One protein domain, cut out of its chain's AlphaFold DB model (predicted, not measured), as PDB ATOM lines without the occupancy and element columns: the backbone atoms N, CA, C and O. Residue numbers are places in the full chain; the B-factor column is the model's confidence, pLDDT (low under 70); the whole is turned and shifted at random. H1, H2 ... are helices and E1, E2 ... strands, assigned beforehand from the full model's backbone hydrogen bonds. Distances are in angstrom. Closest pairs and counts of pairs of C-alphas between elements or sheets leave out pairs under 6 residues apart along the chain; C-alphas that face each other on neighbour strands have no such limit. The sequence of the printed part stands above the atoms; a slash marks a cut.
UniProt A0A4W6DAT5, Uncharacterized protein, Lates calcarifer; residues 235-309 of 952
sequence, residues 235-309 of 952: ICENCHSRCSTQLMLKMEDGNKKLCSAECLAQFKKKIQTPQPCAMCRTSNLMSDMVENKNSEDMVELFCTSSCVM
ATOM      1  N   ILE A 235      12.309 -41.849  18.816       76.94
ATOM      2  CA  ILE A 235      11.373 -41.689  19.939       76.94
ATOM      3  C   ILE A 235      11.402 -40.226  20.424       76.94
ATOM      4  O   ILE A 235      12.442 -39.572  20.364       76.94
ATOM      5  N   CYS A 236      10.273 -39.709  20.910       80.12
ATOM      6  CA  CYS A 236      10.177 -38.391  21.542       80.12
ATOM      7  C   CYS A 236      10.687 -38.410  22.997       80.12
ATOM      8  O   CYS A 236      10.108 -39.098  23.838       80.12
ATOM      9  N   GLU A 237      11.679 -37.575  23.330       77.94
ATOM     10  CA  GLU A 237      12.270 -37.448  24.682       77.94
ATOM     11  C   GLU A 237      11.245 -36.985  25.755       77.94
ATOM     12  O   GLU A 237      11.453 -37.148  26.958       77.94
ATOM     13  N   ASN A 238      10.108 -36.400  25.343       80.19
ATOM     14  CA  ASN A 238       9.049 -35.949  26.254       80.19
ATOM     15  C   ASN A 238       7.963 -37.006  26.510       80.19
ATOM     16  O   ASN A 238       7.721 -37.362  27.667       80.19
ATOM     17  N   CYS A 239       7.298 -37.464  25.441       75.44
ATOM     18  CA  CYS A 239       6.097 -38.310  25.496       75.44
ATOM     19  C   CYS A 239       6.333 -39.771  25.085       75.44
ATOM     20  O   CYS A 239       5.392 -40.558  25.096       75.44
ATOM     21  N   HIS A 240       7.570 -40.140  24.737       70.38
ATOM     22  CA  HIS A 240       8.002 -41.521  24.514       70.38
ATOM     23  C   HIS A 240       7.316 -42.256  23.335       70.38
ATOM     24  O   HIS A 240       7.507 -43.460  23.167       70.38
ATOM     25  N   SER A 241       6.577 -41.545  22.473       69.88
ATOM     26  CA  SER A 241       5.994 -42.071  21.229       69.88
ATOM     27  C   SER A 241       6.954 -41.972  20.030       69.88
ATOM     28  O   SER A 241       7.999 -41.319  20.103       69.88
ATOM     29  N   ARG A 242       6.603 -42.624  18.910       67.81
ATOM     30  CA  ARG A 242       7.348 -42.563  17.637       67.81
ATOM     31  C   ARG A 242       7.239 -41.169  17.010       67.81
ATOM     32  O   ARG A 242       6.134 -40.668  16.815       67.81
ATOM     33  N   CYS A 243       8.370 -40.592  16.613       65.06
ATOM     34  CA  CYS A 243       8.415 -39.362  15.822       65.06
ATOM     35  C   CYS A 243       8.454 -39.685  14.320       65.06
ATOM     36  O   CYS A 243       9.327 -40.432  13.885       65.06
ATOM     37  N   SER A 244       7.572 -39.073  13.525       58.03
ATOM     38  CA  SER A 244       7.762 -38.948  12.064       58.03
ATOM     39  C   SER A 244       8.288 -37.553  11.706       58.03
ATOM     40  O   SER A 244       9.200 -37.419  10.899       58.03
ATOM     41  N   THR A 245       7.776 -36.516  12.372       57.53
ATOM     42  CA  THR A 245       8.325 -35.154  12.385       57.53
ATOM     43  C   THR A 245       9.402 -35.029  13.465       57.53
ATOM     44  O   THR A 245       9.162 -35.380  14.621       57.53
ATOM     45  N   GLN A 246      10.595 -34.540  13.105       67.06
ATOM     46  CA  GLN A 246      11.731 -34.402  14.026       67.06
ATOM     47  C   GLN A 246      11.969 -32.930  14.378       67.06
ATOM     48  O   GLN A 246      12.601 -32.201  13.622       67.06
ATOM     49  N   LEU A 247      11.508 -32.510  15.556       76.25
ATOM     50  CA  LEU A 247      11.775 -31.189  16.117       76.25
ATOM     51  C   LEU A 247      12.984 -31.305  17.061       76.25
ATOM     52  O   LEU A 247      12.956 -32.101  18.003       76.25
ATOM     53  N   MET A 248      14.067 -30.568  16.789       81.94
ATOM     54  CA  MET A 248      15.316 -30.656  17.559       81.94
ATOM     55  C   MET A 248      15.509 -29.443  18.468       81.94
ATOM     56  O   MET A 248      15.565 -28.313  17.991       81.94
ATOM     57  N   LEU A 249      15.642 -29.687  19.773       84.94
ATOM     58  CA  LEU A 249      16.021 -28.679  20.764       84.94
ATOM     59  C   LEU A 249      17.527 -28.769  21.024       84.94
ATOM     60  O   LEU A 249      18.025 -29.835  21.391       84.94
ATOM     61  N   LYS A 250      18.241 -27.653  20.866       80.06
ATOM     62  CA  LYS A 250      19.676 -27.548  21.161       80.06
ATOM     63  C   LYS A 250      19.885 -27.322  22.661       80.06
ATOM     64  O   LYS A 250      19.295 -26.410  23.237       80.06
ATOM     65  N   MET A 251      20.713 -28.153  23.293       78.50
ATOM     66  CA  MET A 251      21.052 -28.089  24.723       78.50
ATOM     67  C   MET A 251      22.543 -28.367  24.926       78.50
ATOM     68  O   MET A 251      23.169 -29.028  24.096       78.50
ATOM     69  N   GLU A 252      23.117 -27.897  26.036       67.25
ATOM     70  CA  GLU A 252      24.546 -28.096  26.337       67.25
ATOM     71  C   GLU A 252      24.887 -29.559  26.699       67.25
ATOM     72  O   GLU A 252      26.040 -29.961  26.572       67.25
ATOM     73  N   ASP A 253      23.895 -30.391  27.054       64.50
ATOM     74  CA  ASP A 253      24.042 -31.851  27.209       64.50
ATOM     75  C   ASP A 253      23.753 -32.653  25.916       64.50
ATOM     76  O   ASP A 253      23.726 -33.887  25.939       64.50
ATOM     77  N   GLY A 254      23.559 -31.963  24.786       70.94
ATOM     78  CA  GLY A 254      23.317 -32.539  23.462       70.94
ATOM     79  C   GLY A 254      21.869 -32.410  22.968       70.94
ATOM     80  O   GLY A 254      20.918 -32.301  23.742       70.94
ATOM     81  N   ASN A 255      21.699 -32.430  21.643       80.94
ATOM     82  CA  ASN A 255      20.421 -32.138  20.985       80.94
ATOM     83  C   ASN A 255      19.321 -33.162  21.328       80.94
ATOM     84  O   ASN A 255      19.493 -34.368  21.128       80.94
ATOM     85  N   LYS A 256      18.158 -32.676  21.773       83.38
ATOM     86  CA  LYS A 256      16.989 -33.493  22.146       83.38
ATOM     87  C   LYS A 256      15.993 -33.597  20.996       83.38
ATOM     88  O   LYS A 256      15.732 -32.608  20.313       83.38
ATOM     89  N   LYS A 257      15.402 -34.782  20.807       82.75
ATOM     90  CA  LYS A 257      14.425 -35.060  19.738       82.75
ATOM     91  C   LYS A 257      12.997 -35.086  20.278       82.75
ATOM     92  O   LYS A 257      12.691 -35.811  21.223       82.75
ATOM     93  N   LEU A 258      12.118 -34.305  19.660       82.06
ATOM     94  CA  LEU A 258      10.733 -34.099  20.080       82.06
ATOM     95  C   LEU A 258       9.801 -34.196  18.861       82.06
ATOM     96  O   LEU A 258      10.182 -33.827  17.753       82.06
ATOM     97  N   CYS A 259       8.579 -34.704  19.044       79.44
ATOM     98  CA  CYS A 259       7.640 -34.917  17.932       79.44
ATOM     99  C   CYS A 259       6.865 -33.655  17.510       79.44
ATOM    100  O   CYS A 259       6.420 -33.567  16.366       79.44
ATOM    101  N   SER A 260       6.676 -32.695  18.423       80.88
ATOM    102  CA  SER A 260       5.827 -31.513  18.223       80.88
ATOM    103  C   SER A 260       6.191 -30.356  19.161       80.88
ATOM    104  O   SER A 260       6.832 -30.557  20.198       80.88
ATOM    105  N   ALA A 261       5.724 -29.148  18.828       79.62
ATOM    106  CA  ALA A 261       5.882 -27.957  19.666       79.62
ATOM    107  C   ALA A 261       5.186 -28.093  21.037       79.62
ATOM    108  O   ALA A 261       5.714 -27.618  22.036       79.62
ATOM    109  N   GLU A 262       4.061 -28.811  21.132       82.94
ATOM    110  CA  GLU A 262       3.423 -29.088  22.429       82.94
ATOM    111  C   GLU A 262       4.280 -30.033  23.287       82.94
ATOM    112  O   GLU A 262       4.444 -29.810  24.485       82.94
ATOM    113  N   CYS A 263       4.931 -31.036  22.687       81.00
ATOM    114  CA  CYS A 263       5.902 -31.852  23.420       81.00
ATOM    115  C   CYS A 263       7.144 -31.061  23.849       81.00
ATOM    116  O   CYS A 263       7.676 -31.344  24.920       81.00
ATOM    117  N   LEU A 264       7.571 -30.048  23.090       82.81
ATOM    118  CA  LEU A 264       8.598 -29.098  23.529       82.81
ATOM    119  C   LEU A 264       8.109 -28.231  24.701       82.81
ATOM    120  O   LEU A 264       8.786 -28.147  25.726       82.81
ATOM    121  N   ALA A 265       6.903 -27.667  24.615       82.62
ATOM    122  CA  ALA A 265       6.301 -26.885  25.689       82.62
ATOM    123  C   ALA A 265       6.102 -27.705  26.978       82.62
ATOM    124  O   ALA A 265       6.200 -27.157  28.075       82.62
ATOM    125  N   GLN A 266       5.841 -29.011  26.876       82.44
ATOM    126  CA  GLN A 266       5.805 -29.938  28.013       82.44
ATOM    127  C   GLN A 266       7.207 -30.266  28.540       82.44
ATOM    128  O   GLN A 266       7.433 -30.165  29.745       82.44
ATOM    129  N   PHE A 267       8.171 -30.561  27.664       81.94
ATOM    130  CA  PHE A 267       9.565 -30.840  28.030       81.94
ATOM    131  C   PHE A 267      10.187 -29.683  28.830       81.94
ATOM    132  O   PHE A 267      10.741 -29.887  29.912       81.94
ATOM    133  N   LYS A 268       9.972 -28.445  28.363       82.44
ATOM    134  CA  LYS A 268      10.397 -27.199  29.025       82.44
ATOM    135  C   LYS A 268       9.706 -26.921  30.370       82.44
ATOM    136  O   LYS A 268      10.214 -26.110  31.137       82.44
ATOM    137  N   LYS A 269       8.562 -27.557  30.662       80.25
ATOM    138  CA  LYS A 269       7.886 -27.529  31.981       80.25
ATOM    139  C   LYS A 269       8.345 -28.681  32.890       80.25
ATOM    140  O   LYS A 269       8.325 -28.536  34.109       80.25
ATOM    141  N   LYS A 270       8.718 -29.825  32.303       78.62
ATOM    142  CA  LYS A 270       9.150 -31.059  32.986       78.62
ATOM    143  C   LYS A 270      10.555 -30.913  33.579       78.62
ATOM    144  O   LYS A 270      10.796 -31.365  34.695       78.62
ATOM    145  N   ILE A 271      11.464 -30.262  32.854       74.56
ATOM    146  CA  ILE A 271      12.841 -30.009  33.295       74.56
ATOM    147  C   ILE A 271      12.918 -28.675  34.047       74.56
ATOM    148  O   ILE A 271      12.661 -27.615  33.481       74.56
ATOM    149  N   GLN A 272      13.304 -28.736  35.326       71.62
ATOM    150  CA  GLN A 272      13.417 -27.574  36.224       71.62
ATOM    151  C   GLN A 272      14.861 -27.065  36.398       71.62
ATOM    152  O   GLN A 272      15.104 -26.152  37.182       71.62
ATOM    153  N   THR A 273      15.839 -27.635  35.688       72.56
ATOM    154  CA  THR A 273      17.212 -27.114  35.674       72.56
ATOM    155  C   THR A 273      17.281 -25.835  34.831       72.56
ATOM    156  O   THR A 273      16.818 -25.856  33.685       72.56
ATOM    157  N   PRO A 274      17.877 -24.737  35.331       78.81
ATOM    158  CA  PRO A 274      18.158 -23.566  34.507       78.81
ATOM    159  C   PRO A 274      19.032 -23.915  33.296       78.81
ATOM    160  O   PRO A 274      19.869 -24.813  33.368       78.81
ATOM    161  N   GLN A 275      18.850 -23.192  32.192       82.12
ATOM    162  CA  GLN A 275      19.649 -23.283  30.970       82.12
ATOM    163  C   GLN A 275      20.114 -21.881  30.547       82.12
ATOM    164  O   GLN A 275      19.371 -20.912  30.748       82.12
ATOM    165  N   PRO A 276      21.327 -21.729  29.987       85.06
ATOM    166  CA  PRO A 276      21.837 -20.432  29.561       85.06
ATOM    167  C   PRO A 276      21.127 -19.930  28.299       85.06
ATOM    168  O   PRO A 276      20.859 -20.682  27.365       85.06
ATOM    169  N   CYS A 277      20.851 -18.625  28.252       87.69
ATOM    170  CA  CYS A 277      20.435 -17.942  27.026       87.69
ATOM    171  C   CYS A 277      21.502 -18.106  25.929       87.69
ATOM    172  O   CYS A 277      22.664 -17.782  26.171       87.69
ATOM    173  N   ALA A 278      21.113 -18.518  24.719       86.50
ATOM    174  CA  ALA A 278      22.043 -18.746  23.606       86.50
ATOM    175  C   ALA A 278      22.926 -17.523  23.261       86.50
ATOM    176  O   ALA A 278      24.056 -17.697  22.811       86.50
ATOM    177  N   MET A 279      22.443 -16.303  23.543       87.81
ATOM    178  CA  MET A 279      23.195 -15.049  23.383       87.81
ATOM    179  C   MET A 279      23.943 -14.644  24.656       87.81
ATOM    180  O   MET A 279      25.142 -14.868  24.782       87.81
ATOM    181  N   CYS A 280      23.245 -14.047  25.627       84.44
ATOM    182  CA  CYS A 280      23.864 -13.428  26.803       84.44
ATOM    183  C   CYS A 280      24.279 -14.418  27.907       84.44
ATOM    184  O   CYS A 280      24.654 -13.987  28.996       84.44
ATOM    185  N   ARG A 281      24.138 -15.732  27.677       84.00
ATOM    186  CA  ARG A 281      24.452 -16.839  28.604       84.00
ATOM    187  C   ARG A 281      23.781 -16.795  29.984       84.00
ATOM    188  O   ARG A 281      23.984 -17.698  30.784       84.00
ATOM    189  N   THR A 282      22.899 -15.830  30.249       82.06
ATOM    190  CA  THR A 282      22.141 -15.737  31.504       82.06
ATOM    191  C   THR A 282      21.255 -16.970  31.705       82.06
ATOM    192  O   THR A 282      20.318 -17.197  30.930       82.06
ATOM    193  N   SER A 283      21.525 -17.745  32.755       82.12
ATOM    194  CA  SER A 283      20.768 -18.952  33.106       82.12
ATOM    195  C   SER A 283      19.343 -18.638  33.551       82.12
ATOM    196  O   SER A 283      19.132 -17.860  34.479       82.12
ATOM    197  N   ASN A 284      18.358 -19.262  32.906       80.44
ATOM    198  CA  ASN A 284      16.929 -19.101  33.183       80.44
ATOM    199  C   ASN A 284      16.218 -20.463  33.167       80.44
ATOM    200  O   ASN A 284      16.699 -21.411  32.552       80.44
ATOM    201  N   LEU A 285      15.062 -20.585  33.826       84.75
ATOM    202  CA  LEU A 285      14.221 -21.781  33.695       84.75
ATOM    203  C   LEU A 285      13.689 -21.880  32.264       84.75
ATOM    204  O   LEU A 285      13.130 -20.909  31.755       84.75
ATOM    205  N   MET A 286      13.791 -23.056  31.631       81.75
ATOM    206  CA  MET A 286      13.338 -23.232  30.244       81.75
ATOM    207  C   MET A 286      11.873 -22.822  30.039       81.75
ATOM    208  O   MET A 286      11.547 -22.236  29.011       81.75
ATOM    209  N   SER A 287      11.001 -23.048  31.025       81.50
ATOM    210  CA  SER A 287       9.592 -22.629  31.013       81.50
ATOM    211  C   SER A 287       9.357 -21.120  30.843       81.50
ATOM    212  O   SER A 287       8.249 -20.726  30.493       81.50
ATOM    213  N   ASP A 288      10.368 -20.289  31.115       82.69
ATOM    214  CA  ASP A 288      10.335 -18.829  30.969       82.69
ATOM    215  C   ASP A 288      11.133 -18.324  29.747       82.69
ATOM    216  O   ASP A 288      11.105 -17.131  29.452       82.69
ATOM    217  N   MET A 289      11.852 -19.201  29.034       85.69
ATOM    218  CA  MET A 289      12.704 -18.826  27.897       85.69
ATOM    219  C   MET A 289      11.928 -18.810  26.576       85.69
ATOM    220  O   MET A 289      11.134 -19.710  26.289       85.69
ATOM    221  N   VAL A 290      12.220 -17.814  25.743       86.44
ATOM    222  CA  VAL A 290      11.714 -17.653  24.376       86.44
ATOM    223  C   VAL A 290      12.380 -18.680  23.456       86.44
ATOM    224  O   VAL A 290      13.590 -18.884  23.528       86.44
ATOM    225  N   GLU A 291      11.595 -19.315  22.592       89.19
ATOM    226  CA  GLU A 291      12.080 -20.200  21.526       89.19
ATOM    227  C   GLU A 291      12.318 -19.403  20.243       89.19
ATOM    228  O   GLU A 291      11.498 -18.565  19.866       89.19
ATOM    229  N   ASN A 292      13.403 -19.700  19.532       86.75
ATOM    230  CA  ASN A 292      13.559 -19.293  18.140       86.75
ATOM    231  C   ASN A 292      14.257 -20.401  17.340       86.75
ATOM    232  O   ASN A 292      15.198 -21.020  17.834       86.75
ATOM    233  N   LYS A 293      13.803 -20.630  16.103       85.19
ATOM    234  CA  LYS A 293      14.461 -21.530  15.148       85.19
ATOM    235  C   LYS A 293      15.660 -20.841  14.491       85.19
ATOM    236  O   LYS A 293      15.549 -19.678  14.088       85.19
ATOM    237  N   ASN A 294      16.787 -21.539  14.398       75.69
ATOM    238  CA  ASN A 294      17.946 -21.108  13.617       75.69
ATOM    239  C   ASN A 294      17.791 -21.503  12.128       75.69
ATOM    240  O   ASN A 294      16.771 -22.061  11.723       75.69
ATOM    241  N   SER A 295      18.802 -21.215  11.305       68.81
ATOM    242  CA  SER A 295      18.846 -21.562   9.874       68.81
ATOM    243  C   SER A 295      18.936 -23.069   9.575       68.81
ATOM    244  O   SER A 295      18.809 -23.464   8.423       68.81
ATOM    245  N   GLU A 296      19.133 -23.909  10.593       69.94
ATOM    246  CA  GLU A 296      19.256 -25.374  10.509       69.94
ATOM    247  C   GLU A 296      17.996 -26.078  11.067       69.94
ATOM    248  O   GLU A 296      18.023 -27.257  11.418       69.94
ATOM    249  N   ASP A 297      16.900 -25.324  11.210       69.81
ATOM    250  CA  ASP A 297      15.614 -25.688  11.828       69.81
ATOM    251  C   ASP A 297      15.681 -26.177  13.294       69.81
ATOM    252  O   ASP A 297      14.677 -26.622  13.865       69.81
ATOM    253  N   MET A 298      16.838 -26.040  13.952       80.06
ATOM    254  CA  MET A 298      16.997 -26.310  15.382       80.06
ATOM    255  C   MET A 298      16.406 -25.179  16.221       80.06
ATOM    256  O   MET A 298      16.585 -23.997  15.925       80.06
ATOM    257  N   VAL A 299      15.735 -25.540  17.315       87.75
ATOM    258  CA  VAL A 299      15.230 -24.579  18.297       87.75
ATOM    259  C   VAL A 299      16.303 -24.273  19.334       87.75
ATOM    260  O   VAL A 299      16.846 -25.173  19.979       87.75
ATOM    261  N   GLU A 300      16.549 -22.982  19.523       88.75
ATOM    262  CA  GLU A 300      17.419 -22.418  20.550       88.75
ATOM    263  C   GLU A 300      16.595 -21.609  21.569       88.75
ATOM    264  O   GLU A 300      15.475 -21.168  21.281       88.75
ATOM    265  N   LEU A 301      17.140 -21.429  22.779       89.75
ATOM    266  CA  LEU A 301      16.453 -20.790  23.905       89.75
ATOM    267  C   LEU A 301      17.111 -19.469  24.317       89.75
ATOM    268  O   LEU A 301      18.321 -19.382  24.533       89.75
ATOM    269  N   PHE A 302      16.283 -18.442  24.498       89.69
ATOM    270  CA  PHE A 302      16.701 -17.068  24.776       89.69
ATOM    271  C   PHE A 302      15.947 -16.520  25.992       89.69
ATOM    272  O   PHE A 302      14.769 -16.812  26.183       89.69
ATOM    273  N   CYS A 303      16.582 -15.701  26.832       83.88
ATOM    274  CA  CYS A 303      15.915 -15.142  28.019       83.88
ATOM    275  C   CYS A 303      14.886 -14.041  27.690       83.88
ATOM    276  O   CYS A 303      13.997 -13.777  28.493       83.88
ATOM    277  N   THR A 304      14.999 -13.391  26.527       86.75
ATOM    278  CA  THR A 304      14.129 -12.288  26.083       86.75
ATOM    279  C   THR A 304      14.004 -12.258  24.559       86.75
ATOM    280  O   THR A 304      14.894 -12.726  23.845       86.75
ATOM    281  N   SER A 305      12.941 -11.632  24.047       84.69
ATOM    282  CA  SER A 305      12.807 -11.295  22.621       84.69
ATOM    283  C   SER A 305      13.930 -10.371  22.133       84.69
ATOM    284  O   SER A 305      14.406 -10.540  21.014       84.69
ATOM    285  N   SER A 306      14.430  -9.466  22.980       86.06
ATOM    286  CA  SER A 306      15.602  -8.631  22.683       86.06
ATOM    287  C   SER A 306      16.851  -9.467  22.387       86.06
ATOM    288  O   SER A 306      17.577  -9.164  21.446       86.06
ATOM    289  N   CYS A 307      17.068 -10.570  23.116       84.94
ATOM    290  CA  CYS A 307      18.141 -11.517  22.799       84.94
ATOM    291  C   CYS A 307      17.894 -12.270  21.482       84.94
ATOM    292  O   CYS A 307      18.847 -12.490  20.743       84.94
ATOM    293  N   VAL A 308      16.647 -12.619  21.140       86.31
ATOM    294  CA  VAL A 308      16.329 -13.205  19.820       86.31
ATOM    295  C   VAL A 308      16.649 -12.221  18.687       86.31
ATOM    296  O   VAL A 308      17.230 -12.615  17.680       86.31
ATOM    297  N   MET A 309      16.312 -10.938  18.847       82.94
ATOM    298  CA  MET A 309      16.621  -9.906  17.846       82.94
ATOM    299  C   MET A 309      18.130  -9.677  17.720       82.94
ATOM    300  O   MET A 309      18.648  -9.705  16.607       82.94
TER     301      MET A 309
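What this domain is: This is residues 235 to 309 of the 952 residues of an uncharacterized protein of Lates calcarifer (UniProt A0A4W6DAT5). Three small two-stranded hairpins meet around E6, with E5 and E6 as the middle hairpin: E1 of the hairpin E1 and E2 comes close to one end of E6, and E3 of the hairpin E3 and E4 comes near its other end. H1 packs beside E1 and E2, the short H2 sits at the far end of the E5 and E6 hairpin, and residues 235 to 246 make a long loop at the end of the domain opposite H2. The printed part has 75 residues, of which 35 are in named elements, under half; along the chain come E1, E2, H1, E3, E4, E5, E6 and H2, and the class is mixed, helices and strands. The three sheets, E1 - E2, E3 - E4 and E5 - E6, are antiparallel. The whole is compact, with a radius of gyration of the C-alphas of 11.9 A, and spans 35 by 28 by 20 A.

How they stand to each other: E5, residues 290 to 293, and E6, residues 299 to 302, form an antiparallel hairpin at 145 degrees, with N 290 and O 302 2.8 A apart, within hydrogen-bond range. E1, residues 247 to 249, has its C-alpha of Leu 249 4.8 A from that of Val 299, the closest pair of E1 and E6. E1 and E2, residues 256 to 258, form a hairpin at 147 degrees, antiparallel, with N 247 and O 258 at 2.9 A. The closest C-alphas of E2 and H1, residues 261 to 270, are those of Leu 258 and Leu 264, 6.4 A apart. E3, residues 274 to 276, and E4, residues 283 to 285, form an antiparallel hairpin at 136 degrees, with N 275 and O 284 at 2.8 A. The closest C-alphas of E3 and E6 are those of Pro 276 and Phe 302, 7.8 A apart. H1 and E4 are only just apart, at 8.1 A. H2, residues 305 to 309, comes closest to E6 at the C-alphas of Phe 302 and Val 308, 6.3 A. In H2 every O i to N i+4 pair is within hydrogen-bond range; in H1 it is 5 of 6.

Where its parts are: E1 begins at C-alpha 247, (11.775, -31.189, 16.117), and measures 6.8 A; E2 measures 6.6 A. H1 measures 14.1 A and starts at C-alpha 261, (5.882, -27.957, 19.666). E3 measures 6.9 A, E4 7.2 A, E5 10.4 A and E6 10.0 A. H2, 6.3 A, ends at C-alpha 309, (16.621, -9.906, 17.846).

The domain as a whole: The two C-alphas farthest apart are those of Arg 242 and Ser 306, 35.3 A. The printed part has no cut, and no link is long. The mean pLDDT of the printed part is 79.7; residues 241 to 246, 252 to 253 and 295 to 297 are under 70.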